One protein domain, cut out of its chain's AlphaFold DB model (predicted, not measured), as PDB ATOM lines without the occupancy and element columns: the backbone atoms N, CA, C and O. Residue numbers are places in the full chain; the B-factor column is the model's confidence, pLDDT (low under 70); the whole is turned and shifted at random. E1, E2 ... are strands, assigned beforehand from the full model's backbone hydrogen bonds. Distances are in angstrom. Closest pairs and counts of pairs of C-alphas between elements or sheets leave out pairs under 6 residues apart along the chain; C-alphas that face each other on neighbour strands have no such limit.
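What this domain is: This is residues 183 to 229 of the 229 residues of an uncharacterized protein of Glycine max (UniProt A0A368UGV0). With little regular structure, this is an open ring of loops joining a small three-stranded sheet to a separate pair of short strands, with residues 225 to 229 as a tail beyond E5. The 47 printed residues include no named helix and five strands, E1 to E5 along the chain, in antiparallel sheets E3 - E2 - E5 and E1 - E4. All strand, with 17 residues in named elements, it is only just compact, close to loose: radius of gyration of the C-alphas 11.2 A, spans 35 by 23 by 13 A.

How they stand to each other: Start at E2, residues 194 to 197, in a hairpin with E3, residues 203 to 206; N 195 and O 205 are 2.8 A apart. E5, residues 222 to 224, is E2's other neighbour, with N 196 and O 223 3.0 A apart. E1, residues 186 to 188, and E4, residues 211 to 213, pair at 154 degrees, N 212 and O 187 2.9 A apart; both are apart from E2.

Where its parts are: Find E1 beginning at C-alpha 186, (-2.780, 24.761, -13.602). E3 spans 10.3 A; E5 ends at C-alpha 224, (11.751, 18.083, -8.864).

The domain as a whole: The farthest C-alphas, Ser 183 and Ser 229, are 35.9 A apart. The printed part has no cut and no long link; pLDDT is under 70 at residues 215 to 229.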
ATOM      1  N   SER A 183      -9.520  22.576  -8.598       83.44
ATOM      2  CA  SER A 183      -9.833  21.895  -9.863       83.44
ATOM      3  C   SER A 183      -9.540  22.737 -11.107       83.44
ATOM      4  O   SER A 183      -9.308  22.200 -12.186       83.44
ATOM      5  N   GLU A 184      -9.455  24.057 -10.933       85.94
ATOM      6  CA  GLU A 184      -9.121  25.023 -11.983       85.94
ATOM      7  C   GLU A 184      -7.629  25.413 -11.965       85.94
ATOM      8  O   GLU A 184      -7.170  26.206 -12.791       85.94
ATOM      9  N   VAL A 185      -6.843  24.885 -11.015       88.12
ATOM     10  CA  VAL A 185      -5.417  25.209 -10.894       88.12
ATOM     11  C   VAL A 185      -4.614  24.478 -11.958       88.12
ATOM     12  O   VAL A 185      -4.689  23.259 -12.113       88.12
ATOM     13  N   ARG A 186      -3.765  25.247 -12.640       86.88
ATOM     14  CA  ARG A 186      -2.780  24.761 -13.602       86.88
ATOM     15  C   ARG A 186      -1.399  25.249 -13.199       86.88
ATOM     16  O   ARG A 186      -1.212  26.444 -12.977       86.88
ATOM     17  N   VAL A 187      -0.441  24.331 -13.105       86.69
ATOM     18  CA  VAL A 187       0.975  24.663 -12.898       86.69
ATOM     19  C   VAL A 187       1.735  24.346 -14.178       86.69
ATOM     20  O   VAL A 187       1.797  23.192 -14.591       86.69
ATOM     21  N   GLU A 188       2.289  25.379 -14.798       89.12
ATOM     22  CA  GLU A 188       3.009  25.327 -16.077       89.12
ATOM     23  C   GLU A 188       4.521  25.525 -15.857       89.12
ATOM     24  O   GLU A 188       4.944  25.964 -14.782       89.12
ATOM     25  N   GLY A 189       5.348  25.221 -16.865       84.88
ATOM     26  CA  GLY A 189       6.808  25.382 -16.803       84.88
ATOM     27  C   GLY A 189       7.539  24.223 -16.119       84.88
ATOM     28  O   GLY A 189       8.707  24.360 -15.750       84.88
ATOM     29  N   LEU A 190       6.841  23.105 -15.907       86.00
ATOM     30  CA  LEU A 190       7.386  21.866 -15.348       86.00
ATOM     31  C   LEU A 190       7.497  20.758 -16.399       86.00
ATOM     32  O   LEU A 190       8.005  19.680 -16.087       86.00
ATOM     33  N   GLU A 191       7.047  21.013 -17.630       83.94
ATOM     34  CA  GLU A 191       7.117  20.070 -18.735       83.94
ATOM     35  C   GLU A 191       8.553  19.581 -18.949       83.94
ATOM     36  O   GLU A 191       9.519  20.336 -18.833       83.94
ATOM     37  N   THR A 192       8.708  18.294 -19.267       84.94
ATOM     38  CA  THR A 192       9.996  17.619 -19.503       84.94
ATOM     39  C   THR A 192      10.913  17.478 -18.284       84.94
ATOM     40  O   THR A 192      11.973  16.856 -18.398       84.94
ATOM     41  N   LEU A 193      10.525  17.989 -17.110       85.44
ATOM     42  CA  LEU A 193      11.306  17.816 -15.890       85.44
ATOM     43  C   LEU A 193      11.059  16.445 -15.254       85.44
ATOM     44  O   LEU A 193       9.926  15.973 -15.132       85.44
ATOM     45  N   ASP A 194      12.141  15.833 -14.777       86.19
ATOM     46  CA  ASP A 194      12.068  14.631 -13.954       86.19
ATOM     47  C   ASP A 194      11.602  14.971 -12.531       86.19
ATOM     48  O   ASP A 194      12.141  15.869 -11.872       86.19
ATOM     49  N   TYR A 195      10.683  14.169 -12.000       83.88
ATOM     50  CA  TYR A 195      10.228  14.256 -10.618       83.88
ATOM     51  C   TYR A 195      10.226  12.897  -9.927       83.88
ATOM     52  O   TYR A 195      10.198  11.838 -10.554       83.88
ATOM     53  N   LEU A 196      10.282  12.935  -8.597       82.00
ATOM     54  CA  LEU A 196      10.045  11.772  -7.747       82.00
ATOM     55  C   LEU A 196       8.639  11.870  -7.156       82.00
ATOM     56  O   LEU A 196       8.337  12.853  -6.471       82.00
ATOM     57  N   ASP A 197       7.811  10.854  -7.387       83.44
ATOM     58  CA  ASP A 197       6.463  10.778  -6.821       83.44
ATOM     59  C   ASP A 197       6.507  10.160  -5.420       83.44
ATOM     60  O   ASP A 197       6.748   8.962  -5.242       83.44
ATOM     61  N   ASN A 198       6.271  10.974  -4.390       80.44
ATOM     62  CA  ASN A 198       6.295  10.495  -3.009       80.44
ATOM     63  C   ASN A 198       5.135   9.538  -2.666       80.44
ATOM     64  O   ASN A 198       5.274   8.765  -1.716       80.44
ATOM     65  N   LEU A 199       4.037   9.532  -3.430       81.75
ATOM     66  CA  LEU A 199       2.938   8.571  -3.278       81.75
ATOM     67  C   LEU A 199       3.293   7.213  -3.896       81.75
ATOM     68  O   LEU A 199       2.885   6.169  -3.386       81.75
ATOM     69  N   GLN A 200       4.144   7.210  -4.923       82.94
ATOM     70  CA  GLN A 200       4.653   6.006  -5.586       82.94
ATOM     71  C   GLN A 200       6.079   5.661  -5.139       82.94
ATOM     72  O   GLN A 200       6.958   5.355  -5.938       82.94
ATOM     73  N   LYS A 201       6.336   5.706  -3.823       82.06
ATOM     74  CA  LYS A 201       7.622   5.306  -3.211       82.06
ATOM     75  C   LYS A 201       8.852   6.015  -3.807       82.06
ATOM     76  O   LYS A 201       9.951   5.465  -3.767       82.06
ATOM     77  N   ARG A 202       8.683   7.248  -4.290       81.12
ATOM     78  CA  ARG A 202       9.719   8.059  -4.951       81.12
ATOM     79  C   ARG A 202      10.234   7.438  -6.244       81.12
ATOM     80  O   ARG A 202      11.408   7.602  -6.574       81.12
ATOM     81  N   GLU A 203       9.370   6.731  -6.961       85.44
ATOM     82  CA  GLU A 203       9.636   6.356  -8.342       85.44
ATOM     83  C   GLU A 203       9.804   7.614  -9.202       85.44
ATOM     84  O   GLU A 203       9.212   8.665  -8.926       85.44
ATOM     85  N   ARG A 204      10.710   7.526 -10.181       87.31
ATOM     86  CA  ARG A 204      11.046   8.636 -11.065       87.31
ATOM     87  C   ARG A 204      10.118   8.623 -12.268       87.31
ATOM     88  O   ARG A 204      10.034   7.618 -12.967       87.31
ATOM     89  N   PHE A 205       9.534   9.777 -12.540       88.12
ATOM     90  CA  PHE A 205       8.722  10.053 -13.713       88.12
ATOM     91  C   PHE A 205       9.234  11.325 -14.388       88.12
ATOM     92  O   PHE A 205      10.003  12.079 -13.791       88.12
ATOM     93  N   THR A 206       8.799  11.561 -15.619       87.44
ATOM     94  CA  THR A 206       9.079  12.790 -16.364       87.44
ATOM     95  C   THR A 206       7.746  13.433 -16.691       87.44
ATOM     96  O   THR A 206       6.886  12.757 -17.260       87.44
ATOM     97  N   GLU A 207       7.575  14.708 -16.352       86.81
ATOM     98  CA  GLU A 207       6.343  15.435 -16.657       86.81
ATOM     99  C   GLU A 207       6.141  15.523 -18.175       86.81
ATOM    100  O   GLU A 207       7.035  15.954 -18.908       86.81
ATOM    101  N   GLN A 208       4.980  15.069 -18.647       82.38
ATOM    102  CA  GLN A 208       4.645  15.018 -20.075       82.38
ATOM    103  C   GLN A 208       3.564  16.031 -20.457       82.38
ATOM    104  O   GLN A 208       3.407  16.316 -21.642       82.38
ATOM    105  N   GLY A 209       2.788  16.531 -19.491       79.56
ATOM    106  CA  GLY A 209       1.731  17.500 -19.745       79.56
ATOM    107  C   GLY A 209       2.266  18.926 -19.845       79.56
ATOM    108  O   GLY A 209       3.208  19.292 -19.148       79.56
ATOM    109  N   ASP A 210       1.603  19.752 -20.659       81.94
ATOM    110  CA  ASP A 210       1.862  21.202 -20.732       81.94
ATOM    111  C   ASP A 210       1.566  21.908 -19.394       81.94
ATOM    112  O   ASP A 210       2.065  22.997 -19.119       81.94
ATOM    113  N   ALA A 211       0.709  21.301 -18.567       82.88
ATOM    114  CA  ALA A 211       0.383  21.771 -17.232       82.88
ATOM    115  C   ALA A 211       0.034  20.604 -16.303       82.88
ATOM    116  O   ALA A 211      -0.691  19.683 -16.687       82.88
ATOM    117  N   LEU A 212       0.456  20.710 -15.046       83.12
ATOM    118  CA  LEU A 212      -0.056  19.893 -13.952       83.12
ATOM    119  C   LEU A 212      -1.418  20.417 -13.508       83.12
ATOM    120  O   LEU A 212      -1.587  21.614 -13.269       83.12
ATOM    121  N   THR A 213      -2.370  19.498 -13.385       83.50
ATOM    122  CA  THR A 213      -3.745  19.746 -12.940       83.50
ATOM    123  C   THR A 213      -4.052  18.893 -11.715       83.50
ATOM    124  O   THR A 213      -3.363  17.907 -11.442       83.50
ATOM    125  N   PHE A 214      -5.071  19.283 -10.953       81.75
ATOM    126  CA  PHE A 214      -5.433  18.640  -9.695       81.75
ATOM    127  C   PHE A 214      -6.937  18.371  -9.695       81.75
ATOM    128  O   PHE A 214      -7.715  19.301  -9.845       81.75
ATOM    129  N   GLU A 215      -7.370  17.121  -9.524       69.69
ATOM    130  CA  GLU A 215      -8.810  16.797  -9.502       69.69
ATOM    131  C   GLU A 215      -9.439  16.928  -8.100       69.69
ATOM    132  O   GLU A 215     -10.655  17.056  -7.962       69.69
ATOM    133  N   SER A 216      -8.618  16.910  -7.048       66.50
ATOM    134  CA  SER A 216      -9.045  16.921  -5.645       66.50
ATOM    135  C   SER A 216      -7.939  17.443  -4.723       66.50
ATOM    136  O   SER A 216      -6.765  17.496  -5.095       66.50
ATOM    137  N   GLU A 217      -8.305  17.800  -3.486       58.00
ATOM    138  CA  GLU A 217      -7.359  18.063  -2.390       58.00
ATOM    139  C   GLU A 217      -6.664  16.765  -1.931       58.00
ATOM    140  O   GLU A 217      -6.854  16.298  -0.807       58.00
ATOM    141  N   ASP A 218      -5.845  16.169  -2.790       52.91
ATOM    142  CA  ASP A 218      -4.924  15.108  -2.401       52.91
ATOM    143  C   ASP A 218      -3.533  15.691  -2.154       52.91
ATOM    144  O   ASP A 218      -3.047  16.564  -2.873       52.91
ATOM    145  N   ILE A 219      -2.864  15.215  -1.099       47.69
ATOM    146  CA  ILE A 219      -1.487  15.613  -0.789       47.69
ATOM    147  C   ILE A 219      -0.561  14.862  -1.754       47.69
ATOM    148  O   ILE A 219       0.100  13.897  -1.372       47.69
ATOM    149  N   SER A 220      -0.515  15.287  -3.014       53.59
ATOM    150  CA  SER A 220       0.553  14.898  -3.927       53.59
ATOM    151  C   SER A 220       1.789  15.740  -3.605       53.59
ATOM    152  O   SER A 220       1.745  16.965  -3.486       53.59
ATOM    153  N   GLN A 221       2.916  15.072  -3.373       56.72
ATOM    154  CA  GLN A 221       4.205  15.739  -3.219       56.72
ATOM    155  C   GLN A 221       5.107  15.272  -4.349       56.72
ATOM    156  O   GLN A 221       5.670  14.179  -4.279       56.72
ATOM    157  N   HIS A 222       5.277  16.117  -5.360       62.47
ATOM    158  CA  HIS A 222       6.296  15.932  -6.385       62.47
ATOM    159  C   HIS A 222       7.562  16.671  -5.972       62.47
ATOM    160  O   HIS A 222       7.528  17.806  -5.496       62.47
ATOM    161  N   SER A 223       8.700  15.996  -6.087       63.94
ATOM    162  CA  SER A 223      10.006  16.595  -5.824       63.94
ATOM    163  C   SER A 223      10.810  16.620  -7.112       63.94
ATOM    164  O   SER A 223      11.335  15.587  -7.531       63.94
ATOM    165  N   TYR A 224      10.899  17.802  -7.714       61.31
ATOM    166  CA  TYR A 224      11.751  18.083  -8.864       61.31
ATOM    167  C   TYR A 224      13.180  18.296  -8.371       61.31
ATOM    168  O   TYR A 224      13.414  18.973  -7.365       61.31
ATOM    169  N   LYS A 225      14.142  17.660  -9.034       56.00
ATOM    170  CA  LYS A 225      15.563  17.867  -8.764       56.00
ATOM    171  C   LYS A 225      16.195  18.440 -10.013       56.00
ATOM    172  O   LYS A 225      16.175  17.776 -11.044       56.00
ATOM    173  N   ASP A 226      16.842  19.590  -9.885       43.19
ATOM    174  CA  ASP A 226      17.765  20.048 -10.913       43.19
ATOM    175  C   ASP A 226      18.925  19.050 -10.985       43.19
ATOM    176  O   ASP A 226      19.761  18.957 -10.081       43.19
ATOM    177  N   CYS A 227      18.965  18.256 -12.055       29.02
ATOM    178  CA  CYS A 227      20.128  17.457 -12.422       29.02
ATOM    179  C   CYS A 227      21.208  18.387 -12.993       29.02
ATOM    180  O   CYS A 227      21.510  18.334 -14.175       29.02
ATOM    181  N   ASN A 228      21.786  19.244 -12.153       28.19
ATOM    182  CA  ASN A 228      23.063  19.895 -12.428       28.19
ATOM    183  C   ASN A 228      23.981  19.687 -11.222       28.19
ATOM    184  O   ASN A 228      24.066  20.512 -10.312       28.19
ATOM    185  N   SER A 229      24.644  18.532 -11.236       30.16
ATOM    186  CA  SER A 229      25.830  18.205 -10.442       30.16
ATOM    187  C   SER A 229      26.900  17.669 -11.373       30.16
ATOM    188  O   SER A 229      26.537  16.738 -12.131       30.16
TER     189      SER A 229